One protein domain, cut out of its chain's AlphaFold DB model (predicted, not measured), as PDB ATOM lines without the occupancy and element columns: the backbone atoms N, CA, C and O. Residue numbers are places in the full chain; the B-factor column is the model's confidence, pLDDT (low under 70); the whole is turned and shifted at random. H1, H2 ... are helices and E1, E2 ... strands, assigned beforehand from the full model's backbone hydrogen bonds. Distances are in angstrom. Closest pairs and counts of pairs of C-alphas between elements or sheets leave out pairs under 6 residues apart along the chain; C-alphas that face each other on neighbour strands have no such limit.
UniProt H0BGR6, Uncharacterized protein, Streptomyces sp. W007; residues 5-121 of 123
ATOM      1  N   TYR A   5     109.722 145.332 198.322       90.44
ATOM      2  CA  TYR A   5     108.960 144.410 197.495       90.44
ATOM      3  C   TYR A   5     109.284 144.668 196.027       90.44
ATOM      4  O   TYR A   5     109.294 145.820 195.591       90.44
ATOM      5  N   ASP A   6     109.558 143.608 195.274       92.62
ATOM      6  CA  ASP A   6     109.822 143.653 193.834       92.62
ATOM      7  C   ASP A   6     108.624 143.063 193.087       92.62
ATOM      8  O   ASP A   6     108.106 142.009 193.460       92.62
ATOM      9  N   VAL A   7     108.167 143.748 192.043       92.56
ATOM     10  CA  VAL A   7     107.010 143.344 191.241       92.56
ATOM     11  C   VAL A   7     107.516 142.707 189.966       92.56
ATOM     12  O   VAL A   7     108.148 143.374 189.147       92.56
ATOM     13  N   ARG A   8     107.212 141.421 189.786       93.25
ATOM     14  CA  ARG A   8     107.643 140.636 188.628       93.25
ATOM     15  C   ARG A   8     106.465 140.018 187.892       93.25
ATOM     16  O   ARG A   8     105.434 139.744 188.505       93.25
ATOM     17  N   ASP A   9     106.618 139.780 186.594       91.00
ATOM     18  CA  ASP A   9     105.716 138.877 185.876       91.00
ATOM     19  C   ASP A   9     106.063 137.398 186.102       91.00
ATOM     20  O   ASP A   9     107.031 137.046 186.778       91.00
ATOM     21  N   ALA A  10     105.266 136.523 185.487       90.38
ATOM     22  CA  ALA A  10     105.457 135.079 185.523       90.38
ATOM     23  C   ALA A  10     106.777 134.605 184.881       90.38
ATOM     24  O   ALA A  10     107.227 133.503 185.177       90.38
ATOM     25  N   SER A  11     107.399 135.414 184.015       92.19
ATOM     26  CA  SER A  11     108.708 135.123 183.413       92.19
ATOM     27  C   SER A  11     109.884 135.610 184.269       92.19
ATOM     28  O   SER A  11     111.032 135.266 183.994       92.19
ATOM     29  N   GLY A  12     109.610 136.384 185.324       88.81
ATOM     30  CA  GLY A  12     110.607 136.983 186.206       88.81
ATOM     31  C   GLY A  12     111.049 138.393 185.802       88.81
ATOM     32  O   GLY A  12     111.938 138.945 186.454       88.81
ATOM     33  N   GLN A  13     110.446 139.006 184.778       89.94
ATOM     34  CA  GLN A  13     110.722 140.396 184.406       89.94
ATOM     35  C   GLN A  13     110.233 141.334 185.514       89.94
ATOM     36  O   GLN A  13     109.056 141.303 185.865       89.94
ATOM     37  N   SER A  14     111.117 142.181 186.051       91.00
ATOM     38  CA  SER A  14     110.746 143.190 187.053       91.00
ATOM     39  C   SER A  14     110.148 144.435 186.391       91.00
ATOM     40  O   SER A  14     110.739 145.007 185.474       91.00
ATOM     41  N   PHE A  15     108.993 144.871 186.894       90.19
ATOM     42  CA  PHE A  15     108.355 146.149 186.548       90.19
ATOM     43  C   PHE A  15     108.765 147.277 187.495       90.19
ATOM     44  O   PHE A  15     108.519 148.448 187.211       90.19
ATOM     45  N   GLY A  16     109.388 146.945 188.624       92.25
ATOM     46  CA  GLY A  16     109.792 147.902 189.640       92.25
ATOM     47  C   GLY A  16     109.601 147.384 191.051       92.25
ATOM     48  O   GLY A  16     109.206 146.248 191.282       92.25
ATOM     49  N   SER A  17     109.888 148.253 192.010       92.06
ATOM     50  CA  SER A  17     109.870 147.922 193.430       92.06
ATOM     51  C   SER A  17     109.204 149.012 194.251       92.06
ATOM     52  O   SER A  17     109.160 150.179 193.852       92.06
ATOM     53  N   PHE A  18     108.714 148.643 195.426       91.62
ATOM     54  CA  PHE A  18     108.216 149.590 196.411       91.62
ATOM     55  C   PHE A  18     108.659 149.209 197.819       91.62
ATOM     56  O   PHE A  18     108.914 148.046 198.124       91.62
ATOM     57  N   TYR A  19     108.789 150.208 198.685       88.38
ATOM     58  CA  TYR A  19     109.112 150.008 200.094       88.38
ATOM     59  C   TYR A  19     108.485 151.093 200.958       88.38
ATOM     60  O   TYR A  19     108.254 152.221 200.503       88.38
ATOM     61  N   GLU A  20     108.246 150.751 202.217       85.94
ATOM     62  CA  GLU A  20     107.835 151.712 203.231       85.94
ATOM     63  C   GLU A  20     109.064 152.417 203.818       85.94
ATOM     64  O   GLU A  20     110.028 151.787 204.266       85.94
ATOM     65  N   ASP A  21     109.032 153.744 203.812       79.06
ATOM     66  CA  ASP A  21     110.033 154.585 204.451       79.06
ATOM     67  C   ASP A  21     109.652 154.818 205.920       79.06
ATOM     68  O   ASP A  21     109.027 155.816 206.288       79.06
ATOM     69  N   ALA A  22     110.029 153.854 206.764       63.28
ATOM     70  CA  ALA A  22     109.768 153.871 208.204       63.28
ATOM     71  C   ALA A  22     110.538 154.977 208.964       63.28
ATOM     72  O   ALA A  22     110.271 155.213 210.139       63.28
ATOM     73  N   GLY A  23     111.495 155.658 208.319       60.62
ATOM     74  CA  GLY A  23     112.302 156.711 208.943       60.62
ATOM     75  C   GLY A  23     111.633 158.089 208.967       60.62
ATOM     76  O   GLY A  23     112.077 158.965 209.705       60.62
ATOM     77  N   ALA A  24     110.576 158.304 208.175       57.62
ATOM     78  CA  ALA A  24     110.047 159.646 207.930       57.62
ATOM     79  C   ALA A  24     108.988 160.116 208.945       57.62
ATOM     80  O   ALA A  24     108.824 161.325 209.111       57.62
ATOM     81  N   SER A  25     108.260 159.206 209.608       49.94
ATOM     82  CA  SER A  25     107.362 159.457 210.756       49.94
ATOM     83  C   SER A  25     106.499 158.221 211.039       49.94
ATOM     84  O   SER A  25     105.751 157.807 210.161       49.94
ATOM     85  N   PHE A  26     106.455 157.736 212.285       56.16
ATOM     86  CA  PHE A  26     105.429 156.769 212.732       56.16
ATOM     87  C   PHE A  26     103.994 157.270 212.487       56.16
ATOM     88  O   PHE A  26     103.085 156.492 212.228       56.16
ATOM     89  N   LEU A  27     103.796 158.591 212.524       57.03
ATOM     90  CA  LEU A  27     102.497 159.236 212.312       57.03
ATOM     91  C   LEU A  27     102.070 159.313 210.836       57.03
ATOM     92  O   LEU A  27     100.933 159.690 210.556       57.03
ATOM     93  N   ARG A  28     102.970 159.039 209.882       66.19
ATOM     94  CA  ARG A  28     102.699 159.169 208.442       66.19
ATOM     95  C   ARG A  28     103.398 158.076 207.649       66.19
ATOM     96  O   ARG A  28     104.580 158.207 207.327       66.19
ATOM     97  N   ARG A  29     102.623 157.075 207.227       75.00
ATOM     98  CA  ARG A  29     103.092 156.054 206.287       75.00
ATOM     99  C   ARG A  29     103.539 156.728 204.990       75.00
ATOM    100  O   ARG A  29     102.774 157.445 204.332       75.00
ATOM    101  N   THR A  30     104.810 156.541 204.657       82.75
ATOM    102  CA  THR A  30     105.428 157.070 203.441       82.75
ATOM    103  C   THR A  30     105.899 155.895 202.607       82.75
ATOM    104  O   THR A  30     106.662 155.063 203.081       82.75
ATOM    105  N   TRP A  31     105.456 155.838 201.357       86.69
ATOM    106  CA  TRP A  31     105.805 154.772 200.427       86.69
ATOM    107  C   TRP A  31     106.671 155.324 199.313       86.69
ATOM    108  O   TRP A  31     106.407 156.397 198.774       86.69
ATOM    109  N   GLN A  32     107.700 154.584 198.943       88.94
ATOM    110  CA  GLN A  32     108.544 154.906 197.806       88.94
ATOM    111  C   GLN A  32     108.293 153.861 196.731       88.94
ATOM    112  O   GLN A  32     108.485 152.679 196.990       88.94
ATOM    113  N   VAL A  33     107.884 154.296 195.539       89.62
ATOM    114  CA  VAL A  33     107.688 153.420 194.377       89.62
ATOM    115  C   VAL A  33     108.739 153.774 193.334       89.62
ATOM    116  O   VAL A  33     108.938 154.944 192.999       89.62
ATOM    117  N   ARG A  34     109.456 152.764 192.851       90.69
ATOM    118  CA  ARG A  34     110.546 152.898 191.888       90.69
ATOM    119  C   ARG A  34     110.254 152.032 190.675       90.69
ATOM    120  O   ARG A  34     110.191 150.813 190.786       90.69
ATOM    121  N   GLN A  35     110.180 152.675 189.521       88.12
ATOM    122  CA  GLN A  35     110.069 152.019 188.227       88.12
ATOM    123  C   GLN A  35     111.407 152.127 187.473       88.12
ATOM    124  O   GLN A  35     112.014 153.200 187.481       88.12
ATOM    125  N   PRO A  36     111.902 151.053 186.832       83.62
ATOM    126  CA  PRO A  36     113.093 151.115 185.992       83.62
ATOM    127  C   PRO A  36     112.883 152.080 184.817       83.62
ATOM    128  O   PRO A  36     111.869 152.012 184.134       83.62
ATOM    129  N   GLY A  37     113.836 152.983 184.577       77.50
ATOM    130  CA  GLY A  37     113.762 153.948 183.470       77.50
ATOM    131  C   GLY A  37     112.839 155.152 183.702       77.50
ATOM    132  O   GLY A  37     112.796 156.040 182.856       77.50
ATOM    133  N   THR A  38     112.165 155.227 184.851       75.00
ATOM    134  CA  THR A  38     111.265 156.331 185.219       75.00
ATOM    135  C   THR A  38     111.653 156.908 186.582       75.00
ATOM    136  O   THR A  38     112.541 156.418 187.285       75.00
ATOM    137  N   MET A  39     111.008 158.008 186.948       72.75
ATOM    138  CA  MET A  39     111.252 158.758 188.169       72.75
ATOM    139  C   MET A  39     110.754 158.039 189.438       72.75
ATOM    140  O   MET A  39     109.847 157.206 189.409       72.75
ATOM    141  N   LYS A  40     111.365 158.369 190.585       80.38
ATOM    142  CA  LYS A  40     110.995 157.827 191.902       80.38
ATOM    143  C   LYS A  40     109.740 158.536 192.412       80.38
ATOM    144  O   LYS A  40     109.771 159.735 192.674       80.38
ATOM    145  N   LEU A  41     108.665 157.787 192.621       82.19
ATOM    146  CA  LEU A  41     107.411 158.312 193.152       82.19
ATOM    147  C   LEU A  41     107.428 158.253 194.677       82.19
ATOM    148  O   LEU A  41     107.594 157.183 195.265       82.19
ATOM    149  N   THR A  42     107.200 159.391 195.333       83.88
ATOM    150  CA  THR A  42     107.008 159.432 196.786       83.88
ATOM    151  C   THR A  42     105.520 159.524 197.102       83.88
ATOM    152  O   THR A  42     104.883 160.557 196.905       83.88
ATOM    153  N   GLY A  43     104.972 158.428 197.614       80.69
ATOM    154  CA  GLY A  43     103.631 158.335 198.170       80.69
ATOM    155  C   GLY A  43     103.588 158.851 199.591       80.69
ATOM    156  O   GLY A  43     104.280 158.333 200.466       80.69
ATOM    157  N   ARG A  44     102.746 159.850 199.846       79.19
ATOM    158  CA  ARG A  44     102.446 160.304 201.206       79.19
ATOM    159  C   ARG A  44     100.969 160.147 201.483       79.19
ATOM    160  O   ARG A  44     100.127 160.569 200.684       79.19
ATOM    161  N   GLU A  45     100.662 159.593 202.647       75.31
ATOM    162  CA  GLU A  45      99.302 159.609 203.155       75.31
ATOM    163  C   GLU A  45      98.866 161.066 203.384       75.31
ATOM    164  O   GLU A  45      99.500 161.838 204.116       75.31
ATOM    165  N   ARG A  46      97.783 161.488 202.721       68.81
ATOM    166  CA  ARG A  46      97.281 162.869 202.822       68.81
ATOM    167  C   ARG A  46      96.619 163.139 204.179       68.81
ATOM    168  O   ARG A  46      96.410 164.293 204.557       68.81
ATOM    169  N   SER A  47      96.282 162.093 204.917       63.16
ATOM    170  CA  SER A  47      95.221 162.085 205.911       63.16
ATOM    171  C   SER A  47      95.653 162.613 207.300       63.16
ATOM    172  O   SER A  47      95.396 162.003 208.326       63.16
ATOM    173  N   ARG A  48      96.233 163.825 207.406       58.84
ATOM    174  CA  ARG A  48      96.409 164.460 208.745       58.84
ATOM    175  C   ARG A  48      95.099 164.491 209.535       58.84
ATOM    176  O   ARG A  48      95.108 164.271 210.736       58.84
ATOM    177  N   ALA A  49      93.992 164.736 208.832       60.72
ATOM    178  CA  ALA A  49      92.658 164.715 209.408       60.72
ATOM    179  C   ALA A  49      92.252 163.316 209.895       60.72
ATOM    180  O   ALA A  49      91.714 163.210 210.982       60.72
ATOM    181  N   VAL A  50      92.544 162.242 209.154       68.25
ATOM    182  CA  VAL A  50      92.170 160.875 209.566       68.25
ATOM    183  C   VAL A  50      93.078 160.368 210.676       68.25
ATOM    184  O   VAL A  50      92.579 159.784 211.623       68.25
ATOM    185  N   ALA A  51      94.382 160.650 210.617       68.06
ATOM    186  CA  ALA A  51      95.301 160.349 211.710       68.06
ATOM    187  C   ALA A  51      94.873 161.048 213.012       68.06
ATOM    188  O   ALA A  51      94.902 160.432 214.071       68.06
ATOM    189  N   PHE A  52      94.421 162.305 212.927       71.06
ATOM    190  CA  PHE A  52      93.869 163.029 214.071       71.06
ATOM    191  C   PHE A  52      92.518 162.466 214.530       71.06
ATOM    192  O   PHE A  52      92.321 162.297 215.725       71.06
ATOM    193  N   VAL A  53      91.603 162.137 213.614       73.88
ATOM    194  CA  VAL A  53      90.314 161.528 213.975       73.88
ATOM    195  C   VAL A  53      90.530 160.164 214.626       73.88
ATOM    196  O   VAL A  53      89.934 159.936 215.663       73.88
ATOM    197  N   ARG A  54      91.413 159.305 214.098       74.38
ATOM    198  CA  ARG A  54      91.803 158.027 214.719       74.38
ATOM    199  C   ARG A  54      92.370 158.246 216.118       74.38
ATOM    200  O   ARG A  54      91.907 157.615 217.055       74.38
ATOM    201  N   PHE A  55      93.302 159.190 216.254       78.56
ATOM    202  CA  PHE A  55      93.864 159.553 217.551       78.56
ATOM    203  C   PHE A  55      92.771 159.975 218.538       78.56
ATOM    204  O   PHE A  55      92.733 159.460 219.639       78.56
ATOM    205  N   VAL A  56      91.844 160.855 218.148       76.81
ATOM    206  CA  VAL A  56      90.725 161.266 219.014       76.81
ATOM    207  C   VAL A  56      89.774 160.099 219.300       76.81
ATOM    208  O   VAL A  56      89.306 159.975 220.426       76.81
ATOM    209  N   TRP A  57      89.511 159.239 218.313       77.81
ATOM    210  CA  TRP A  57      88.628 158.072 218.416       77.81
ATOM    211  C   TRP A  57      89.087 157.094 219.501       77.81
ATOM    212  O   TRP A  57      88.251 156.580 220.236       77.81
ATOM    213  N   GLU A  58      90.403 156.906 219.661       77.56
ATOM    214  CA  GLU A  58      91.000 156.073 220.718       77.56
ATOM    215  C   GLU A  58      90.734 156.597 222.144       77.56
ATOM    216  O   GLU A  58      90.794 155.825 223.097       77.56
ATOM    217  N   PHE A  59      90.406 157.885 222.319       79.62
ATOM    218  CA  PHE A  59      90.138 158.489 223.635       79.62
ATOM    219  C   PHE A  59      88.648 158.696 223.941       79.62
ATOM    220  O   PHE A  59      88.315 159.208 225.013       79.62
ATOM    221  N   VAL A  60      87.739 158.333 223.031       80.50
ATOM    222  CA  VAL A  60      86.293 158.477 223.249       80.50
ATOM    223  C   VAL A  60      85.722 157.164 223.804       80.50
ATOM    224  O   VAL A  60      85.751 156.147 223.106       80.50
ATOM    225  N   PRO A  61      85.151 157.160 225.024       79.25
ATOM    226  CA  PRO A  61      84.543 155.961 225.597       79.25
ATOM    227  C   PRO A  61      83.427 155.412 224.694       79.25
ATOM    228  O   PRO A  61      82.717 156.188 224.052       79.25
ATOM    229  N   TYR A  62      83.237 154.088 224.681       77.62
ATOM    230  CA  TYR A  62      82.200 153.361 223.922       77.62
ATOM    231  C   TYR A  62      82.381 153.281 222.391       77.62
ATOM    232  O   TYR A  62      81.676 152.498 221.753       77.62
ATOM    233  N   LEU A  63      83.320 154.020 221.782       73.12
ATOM    234  CA  LEU A  63      83.620 153.916 220.340       73.12
ATOM    235  C   LEU A  63      84.555 152.751 219.975       73.12
ATOM    236  O   LEU A  63      84.725 152.452 218.796       73.12
ATOM    237  N   GLU A  64      85.095 152.051 220.972       71.50
ATOM    238  CA  GLU A  64      85.921 150.843 220.828       71.50
ATOM    239  C   GLU A  64      85.202 149.678 220.118       71.50
ATOM    240  O   GLU A  64      85.847 148.837 219.499       71.50
ATOM    241  N   TYR A  65      83.863 149.659 220.135       71.56
ATOM    242  CA  TYR A  65      83.046 148.655 219.436       71.56
ATOM    243  C   TYR A  65      82.666 149.063 218.006       71.56
ATOM    244  O   TYR A  65      82.032 148.286 217.289       71.56
ATOM    245  N   VAL A  66      83.004 150.289 217.587       69.50
ATOM    246  CA  VAL A  66      82.664 150.813 216.263       69.50
ATOM    247  C   VAL A  66      83.900 150.724 215.365       69.50
ATOM    248  O   VAL A  66      84.880 151.431 215.617       69.50
ATOM    249  N   PRO A  67      83.878 149.901 214.298       66.88
ATOM    250  CA  PRO A  67      85.018 149.778 213.400       66.88
ATOM    251  C   PRO A  67      85.345 151.125 212.743       66.88
ATOM    252  O   PRO A  67      84.454 151.867 212.323       66.88
ATOM    253  N   PHE A  68      86.634 151.447 212.638       66.94
ATOM    254  CA  PHE A  68      87.100 152.712 212.072       66.94
ATOM    255  C   PHE A  68      87.064 152.680 210.535       66.94
ATOM    256  O   PHE A  68      88.024 152.293 209.875       66.94
ATOM    257  N   ILE A  69      85.943 153.099 209.942       67.81
ATOM    258  CA  ILE A  69      85.687 152.961 208.493       67.81
ATOM    259  C   ILE A  69      86.070 154.220 207.687       67.81
ATOM    260  O   ILE A  69      85.385 154.608 206.740       67.81
ATOM    261  N   TRP A  70      87.134 154.933 208.057       71.25
ATOM    262  CA  TRP A  70      87.432 156.217 207.413       71.25
ATOM    263  C   TRP A  70      88.154 156.058 206.065       71.25
ATOM    264  O   TRP A  70      89.158 155.347 205.986       71.25
ATOM    265  N   PRO A  71      87.722 156.754 204.993       73.62
ATOM    266  CA  PRO A  71      88.455 156.754 203.735       73.62
ATOM    267  C   PRO A  71      89.796 157.472 203.897       73.62
ATOM    268  O   PRO A  71      89.865 158.584 204.430       73.62
ATOM    269  N   TYR A  72      90.855 156.884 203.356       75.81
ATOM    270  CA  TYR A  72      92.158 157.530 203.239       75.81
ATOM    271  C   TYR A  72      92.571 157.668 201.774       75.81
ATOM    272  O   TYR A  72      92.049 157.008 200.873       75.81
ATOM    273  N   SER A  73      93.524 158.570 201.534       82.12
ATOM    274  CA  SER A  73      94.116 158.766 200.213       82.12
ATOM    275  C   SER A  73      95.630 158.903 200.303       82.12
ATOM    276  O   SER A  73      96.156 159.690 201.098       82.12
ATOM    277  N   PHE A  74      96.321 158.161 199.446       85.69
ATOM    278  CA  PHE A  74      97.742 158.300 199.183       85.69
ATOM    279  C   PHE A  74      97.929 159.111 197.911       85.69
ATOM    280  O   PHE A  74      97.359 158.789 196.870       85.69
ATOM    281  N   LYS A  75      98.739 160.165 197.998       87.19
ATOM    282  CA  LYS A  75      99.162 160.936 196.829       87.19
ATOM    283  C   LYS A  75     100.624 160.654 196.554       87.19
ATOM    284  O   LYS A  75     101.465 160.874 197.424       87.19
ATOM    285  N   TYR A  76     100.897 160.199 195.343       87.25
ATOM    286  CA  TYR A  76     102.231 159.963 194.827       87.25
ATOM    287  C   TYR A  76     102.629 161.172 194.012       87.25
ATOM    288  O   TYR A  76     101.991 161.500 193.006       87.25
ATOM    289  N   THR A  77     103.654 161.860 194.494       86.81
ATOM    290  CA  THR A  77     104.184 163.039 193.832       86.81
ATOM    291  C   THR A  77     105.632 162.839 193.445       86.81
ATOM    292  O   THR A  77     106.378 162.080 194.066       86.81
ATOM    293  N   GLU A  78     106.022 163.575 192.418       84.75
ATOM    294  CA  GLU A  78     107.397 163.685 191.972       84.75
ATOM    295  C   GLU A  78     107.680 165.162 191.725       84.75
ATOM    296  O   GLU A  78     106.886 165.862 191.092       84.75
ATOM    297  N   SER A  79     108.711 165.693 192.386       80.50
ATOM    298  CA  SER A  79     109.013 167.134 192.384       80.50
ATOM    299  C   SER A  79     107.796 168.039 192.685       80.50
ATOM    300  O   SER A  79     107.683 169.153 192.181       80.50
ATOM    301  N   GLY A  80     106.846 167.550 193.496       77.88
ATOM    302  CA  GLY A  80     105.615 168.259 193.867       77.88
ATOM    303  C   GLY A  80     104.427 168.087 192.908       77.88
ATOM    304  O   GLY A  80     103.315 168.473 193.269       77.88
ATOM    305  N   LYS A  81     104.606 167.463 191.739       83.50
ATOM    306  CA  LYS A  81     103.518 167.171 190.795       83.50
ATOM    307  C   LYS A  81     102.822 165.857 191.164       83.50
ATOM    308  O   LYS A  81     103.518 164.871 191.392       83.50
ATOM    309  N   PRO A  82     101.481 165.809 191.252       85.56
ATOM    310  CA  PRO A  82     100.755 164.565 191.489       85.56
ATOM    311  C   PRO A  82     100.783 163.693 190.235       85.56
ATOM    312  O   PRO A  82     100.356 164.133 189.171       85.56
ATOM    313  N   LEU A  83     101.267 162.460 190.373       89.56
ATOM    314  CA  LEU A  83     101.381 161.510 189.263       89.56
ATOM    315  C   LEU A  83     100.457 160.300 189.431       89.56
ATOM    316  O   LEU A  83      99.982 159.738 188.448       89.56
ATOM    317  N   MET A  84     100.156 159.923 190.673       91.00
ATOM    318  CA  MET A  84      99.237 158.832 190.985       91.00
ATOM    319  C   MET A  84      98.526 159.100 192.313       91.00
ATOM    320  O   MET A  84      99.107 159.664 193.243       91.00
ATOM    321  N   THR A  85      97.263 158.695 192.415       90.75
ATOM    322  CA  THR A  85      96.488 158.759 193.657       90.75
ATOM    323  C   THR A  85      95.819 157.416 193.914       90.75
ATOM    324  O   THR A  85      95.199 156.852 193.019       90.75
ATOM    325  N   VAL A  86      95.910 156.922 195.147       90.31
ATOM    326  CA  VAL A  86      95.176 155.738 195.611       90.31
ATOM    327  C   VAL A  86      94.209 156.181 196.695       90.31
ATOM    328  O   VAL A  86      94.629 156.791 197.676       90.31
ATOM    329  N   THR A  87      92.920 155.899 196.528       88.19
ATOM    330  CA  THR A  87      91.879 156.255 197.502       88.19
ATOM    331  C   THR A  87      91.101 155.018 197.924       88.19
ATOM    332  O   THR A  87      90.443 154.407 197.081       88.19
ATOM    333  N   LYS A  88      91.102 154.693 199.222       85.44
ATOM    334  CA  LYS A  88      90.164 153.716 199.792       85.44
ATOM    335  C   LYS A  88      88.809 154.395 199.957       85.44
ATOM    336  O   LYS A  88      88.705 155.451 200.584       85.44
ATOM    337  N   LYS A  89      87.773 153.843 199.333       83.75
ATOM    338  CA  LYS A  89      86.398 154.348 199.418       83.75
ATOM    339  C   LYS A  89      85.647 153.609 200.519       83.75
ATOM    340  O   LYS A  89      85.795 152.401 200.674       83.75
ATOM    341  N   LEU A  90      84.803 154.349 201.231       75.31
ATOM    342  CA  LEU A  90      83.842 153.787 202.169       75.31
ATOM    343  C   LEU A  90      82.750 153.025 201.401       75.31
ATOM    344  O   LEU A  90      82.194 153.546 200.432       75.31
ATOM    345  N   GLY A  91      82.427 151.813 201.846       71.31
ATOM    346  CA  GLY A  91      81.338 151.009 201.300       71.31
ATOM    347  C   GLY A  91      81.204 149.661 202.008       71.31
ATOM    348  O   GLY A  91      82.063 149.288 202.798       71.31
ATOM    349  N   LEU A  92      80.135 148.923 201.687       71.38
ATOM    350  CA  LEU A  92      79.888 147.545 202.158       71.38
ATOM    351  C   LEU A  92      81.034 146.574 201.834       71.38
ATOM    352  O   LEU A  92      81.222 145.579 202.522       71.38
ATOM    353  N   HIS A  93      81.791 146.873 200.780       77.56
ATOM    354  CA  HIS A  93      82.995 146.151 200.402       77.56
ATOM    355  C   HIS A  93      84.142 147.141 200.286       77.56
ATOM    356  O   HIS A  93      83.943 148.274 199.827       77.56
ATOM    357  N   THR A  94      85.343 146.687 200.628       76.88
ATOM    358  CA  THR A  94      86.557 147.463 200.418       76.88
ATOM    359  C   THR A  94      86.734 147.747 198.931       76.88
ATOM    360  O   THR A  94      86.725 146.842 198.096       76.88
ATOM    361  N   ARG A  95      86.862 149.029 198.582       85.69
ATOM    362  CA  ARG A  95      87.087 149.479 197.206       85.69
ATOM    363  C   ARG A  95      88.239 150.464 197.176       85.69
ATOM    364  O   ARG A  95      88.216 151.464 197.894       85.69
ATOM    365  N   TYR A  96      89.188 150.221 196.282       87.50
ATOM    366  CA  TYR A  96      90.280 151.142 195.993       87.50
ATOM    367  C   TYR A  96      90.076 151.774 194.627       87.50
ATOM    368  O   TYR A  96      89.801 151.090 193.644       87.50
ATOM    369  N   VAL A  97      90.216 153.094 194.572       91.50
ATOM    370  CA  VAL A  97      90.264 153.850 193.323       91.50
ATOM    371  C   VAL A  97      91.710 154.259 193.095       91.50
ATOM    372  O   VAL A  97      92.261 155.051 193.862       91.50
ATOM    373  N   LEU A  98      92.308 153.686 192.053       92.69
ATOM    374  CA  LEU A  98      93.638 154.020 191.567       92.69
ATOM    375  C   LEU A  98      93.503 154.971 190.373       92.69
ATOM    376  O   LEU A  98      93.024 154.585 189.309       92.69
ATOM    377  N   GLU A  99      93.940 156.211 190.553       93.12
ATOM    378  CA  GLU A  99      94.021 157.223 189.502       93.12
ATOM    379  C   GLU A  99      95.480 157.381 189.080       93.12
ATOM    380  O   GLU A  99      96.326 157.789 189.878       93.12
ATOM    381  N   ILE A 100      95.778 157.067 187.821       92.69
ATOM    382  CA  ILE A 100      97.108 157.237 187.228       92.69
ATOM    383  C   ILE A 100      97.037 158.461 186.319       92.69
ATOM    384  O   ILE A 100      96.383 158.430 185.279       92.69
ATOM    385  N   LEU A 101      97.667 159.551 186.749       90.44
ATOM    386  CA  LEU A 101      97.648 160.836 186.046       90.44
ATOM    387  C   LEU A 101      98.755 160.903 184.990       90.44
ATOM    388  O   LEU A 101      98.598 161.563 183.967       90.44
ATOM    389  N   ALA A 102      99.874 160.227 185.252       86.94
ATOM    390  CA  ALA A 102     101.058 160.259 184.411       86.94
ATOM    391  C   ALA A 102     101.112 159.017 183.495       86.94
ATOM    392  O   ALA A 102     101.036 157.890 183.994       86.94
ATOM    393  N   PRO A 103     101.192 159.184 182.161       85.12
ATOM    394  CA  PRO A 103     101.098 158.072 181.209       85.12
ATOM    395  C   PRO A 103     102.331 157.156 181.201       85.12
ATOM    396  O   PRO A 103     102.259 156.044 180.688       85.12
ATOM    397  N   ASP A 104     103.444 157.628 181.752       87.81
ATOM    398  CA  ASP A 104     104.729 156.942 181.883       87.81
ATOM    399  C   ASP A 104     104.788 155.976 183.077       87.81
ATOM    400  O   ASP A 104     105.731 155.193 183.188       87.81
ATOM    401  N   ILE A 105     103.780 155.985 183.953       88.81
ATOM    402  CA  ILE A 105     103.663 155.013 185.041       88.81
ATOM    403  C   ILE A 105     103.175 153.669 184.492       88.81
ATOM    404  O   ILE A 105     102.101 153.564 183.891       88.81
ATOM    405  N   ASP A 106     103.934 152.613 184.776       91.12
ATOM    406  CA  ASP A 106     103.539 151.240 184.509       91.12
ATOM    407  C   ASP A 106     102.330 150.874 185.381       91.12
ATOM    408  O   ASP A 106     102.358 150.882 186.618       91.12
ATOM    409  N   ARG A 107     101.231 150.535 184.708       91.62
ATOM    410  CA  ARG A 107      99.955 150.214 185.351       91.62
ATOM    411  C   ARG A 107     100.040 148.957 186.213       91.62
ATOM    412  O   ARG A 107      99.346 148.880 187.220       91.62
ATOM    413  N   ARG A 108     100.869 147.978 185.843       93.31
ATOM    414  CA  ARG A 108     101.031 146.720 186.585       93.31
ATOM    415  C   ARG A 108     101.704 146.991 187.921       93.31
ATOM    416  O   ARG A 108     101.221 146.512 188.943       93.31
ATOM    417  N   LEU A 109     102.748 147.824 187.923       92.75
ATOM    418  CA  LEU A 109     103.406 148.280 189.147       92.75
ATOM    419  C   LEU A 109     102.436 149.066 190.041       92.75
ATOM    420  O   LEU A 109     102.348 148.792 191.235       92.75
ATOM    421  N   ALA A 110     101.670 149.998 189.469       92.38
ATOM    422  CA  ALA A 110     100.690 150.796 190.211       92.38
ATOM    423  C   ALA A 110      99.576 149.941 190.850       92.38
ATOM    424  O   ALA A 110      99.196 150.164 192.005       92.38
ATOM    425  N   ILE A 111      99.070 148.939 190.124       93.06
ATOM    426  CA  ILE A 111      98.071 147.989 190.630       93.06
ATOM    427  C   ILE A 111      98.676 147.112 191.728       93.06
ATOM    428  O   ILE A 111      98.089 147.015 192.802       93.06
ATOM    429  N   ALA A 112      99.854 146.524 191.500       92.81
ATOM    430  CA  ALA A 112     100.532 145.692 192.494       92.81
ATOM    431  C   ALA A 112     100.802 146.467 193.791       92.81
ATOM    432  O   ALA A 112     100.537 145.965 194.879       92.81
ATOM    433  N   HIS A 113     101.248 147.719 193.674       91.56
ATOM    434  CA  HIS A 113     101.434 148.611 194.815       91.56
ATOM    435  C   HIS A 113     100.115 148.887 195.554       91.56
ATOM    436  O   HIS A 113     100.073 148.855 196.779       91.56
ATOM    437  N   THR A 114      99.015 149.112 194.829       91.00
ATOM    438  CA  THR A 114      97.684 149.313 195.433       91.00
ATOM    439  C   THR A 114      97.209 148.074 196.193       91.00
ATOM    440  O   THR A 114      96.689 148.203 197.297       91.00
ATOM    441  N   LEU A 115      97.426 146.879 195.639       90.62
ATOM    442  CA  LEU A 115      97.120 145.618 196.317       90.62
ATOM    443  C   LEU A 115      97.997 145.414 197.554       90.62
ATOM    444  O   LEU A 115      97.516 144.933 198.573       90.62
ATOM    445  N   ALA A 116      99.269 145.810 197.490       88.31
ATOM    446  CA  ALA A 116     100.162 145.730 198.636       88.31
ATOM    447  C   ALA A 116      99.753 146.694 199.753       88.31
ATOM    448  O   ALA A 116      99.858 146.333 200.917       88.31
ATOM    449  N   LEU A 117      99.248 147.891 199.426       84.88
ATOM    450  CA  LEU A 117      98.689 148.802 200.429       84.88
ATOM    451  C   LEU A 117      97.516 148.168 201.183       84.88
ATOM    452  O   LEU A 117      97.449 148.334 202.390       84.88
ATOM    453  N   ASP A 118      96.636 147.445 200.488       83.50
ATOM    454  CA  ASP A 118      95.517 146.727 201.113       83.50
ATOM    455  C   ASP A 118      96.001 145.534 201.950       83.50
ATOM    456  O   ASP A 118      95.608 145.381 203.098       83.50
ATOM    457  N   ALA A 119      96.911 144.722 201.406       83.31
ATOM    458  CA  ALA A 119      97.408 143.524 202.083       83.31
ATOM    459  C   ALA A 119      98.304 143.825 203.298       83.31
ATOM    460  O   ALA A 119      98.357 143.037 204.238       83.31
ATOM    461  N   LEU A 120      99.050 144.934 203.260       76.81
ATOM    462  CA  LEU A 120      99.931 145.376 204.346       76.81
ATOM    463  C   LEU A 120      99.219 146.309 205.327       76.81
ATOM    464  O   LEU A 120      99.763 146.612 206.389       76.81
ATOM    465  N   GLU A 121      98.004 146.751 205.003       67.44
ATOM    466  CA  GLU A 121      97.081 147.323 205.972       67.44
ATOM    467  C   GLU A 121      96.496 146.192 206.829       67.44
ATOM    468  O   GLU A 121      95.323 145.853 206.750       67.44
TER     469      GLU A 121
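Overview. This is residues 5 to 121 of the 123 residues of an uncharacterized protein of Streptomyces sp. W007 (UniProt H0BGR6). What shape do these atoms make? One twisted sheet of seven strands curls like part of an open barrel round the last helix, H2, which lies in its hollow between E2 and E7. H1 is off the sheet at one end, and residues 58 to 65, in the loop after it, stick out. What is it built of? The printed part has 117 residues, with named elements in the order E1 E2 E3 E4 H1 E5 E6 E7 H2, of mixed class, helices and strands; across the sheet the order is E1 - E2 - E3 - E4 - E5 - E6 - E7, all antiparallel. How compact is it? It is only just compact, close to loose, with a radius of gyration of the C-alphas of 15.7 A, and elongated, spanning 51 by 30 by 24 A.

Arrangement. Which strands make the first half of the sheet? E1, residues 5 to 8, E2, 14 to 20, E3, 30 to 34, and E4, 40 to 45, form a meander, each strand the antiparallel neighbour of the one before. Within hydrogen-bond range are N 5 and O 18 at 2.8 A, N 19 and O 32 at 3.0 A, and N 31 and O 43 at 2.9 A. How does the sheet go on? E5, residues 73 to 78, is antiparallel to E4 at 151 degrees, with N 44 and O 75 at 2.9 A, and begins a second meander with E6, 81 to 89, and E7, 95 to 100. In it N 74 and O 86 are 2.8 A apart, and N 87 and O 97 are 2.9 A apart. Where are the helices? H2, residues 107 to 120, is on the sheet, which curls round it; its closest C-alphas to E2 are Leu 109 and Phe 15, 6.0 A, and to E7 Thr 114 and Leu 98, 7.3 A. H1, residues 48 to 57, is not on the sheet and is apart from H2; in both helices every O i to N i+4 pair is within hydrogen-bond range.

Along the chain. Where does the first strand begin? C-alpha 5 of E1 is at (108.960, 144.410, 197.495). Which elements are longest? E6 measures 23.1 A and bends by 54 degrees at residue 84, H2 measures 19.6 A and E2 18.5 A. Where does H2 end? C-alpha 120 is at (99.931, 145.376, 204.346).

Size, cuts and confidence. How far does it reach? The two C-alphas farthest apart, Ser 11 and Pro 61, are 52.9 A from each other. Is the backbone whole? The printed part has no cut, and the link H1 to E5, 15 residues, is long. Where is confidence low? The mean pLDDT of the printed part is 81.2, and residues 22 to 28, 46 to 51, 66 to 69 and 121 are under 70.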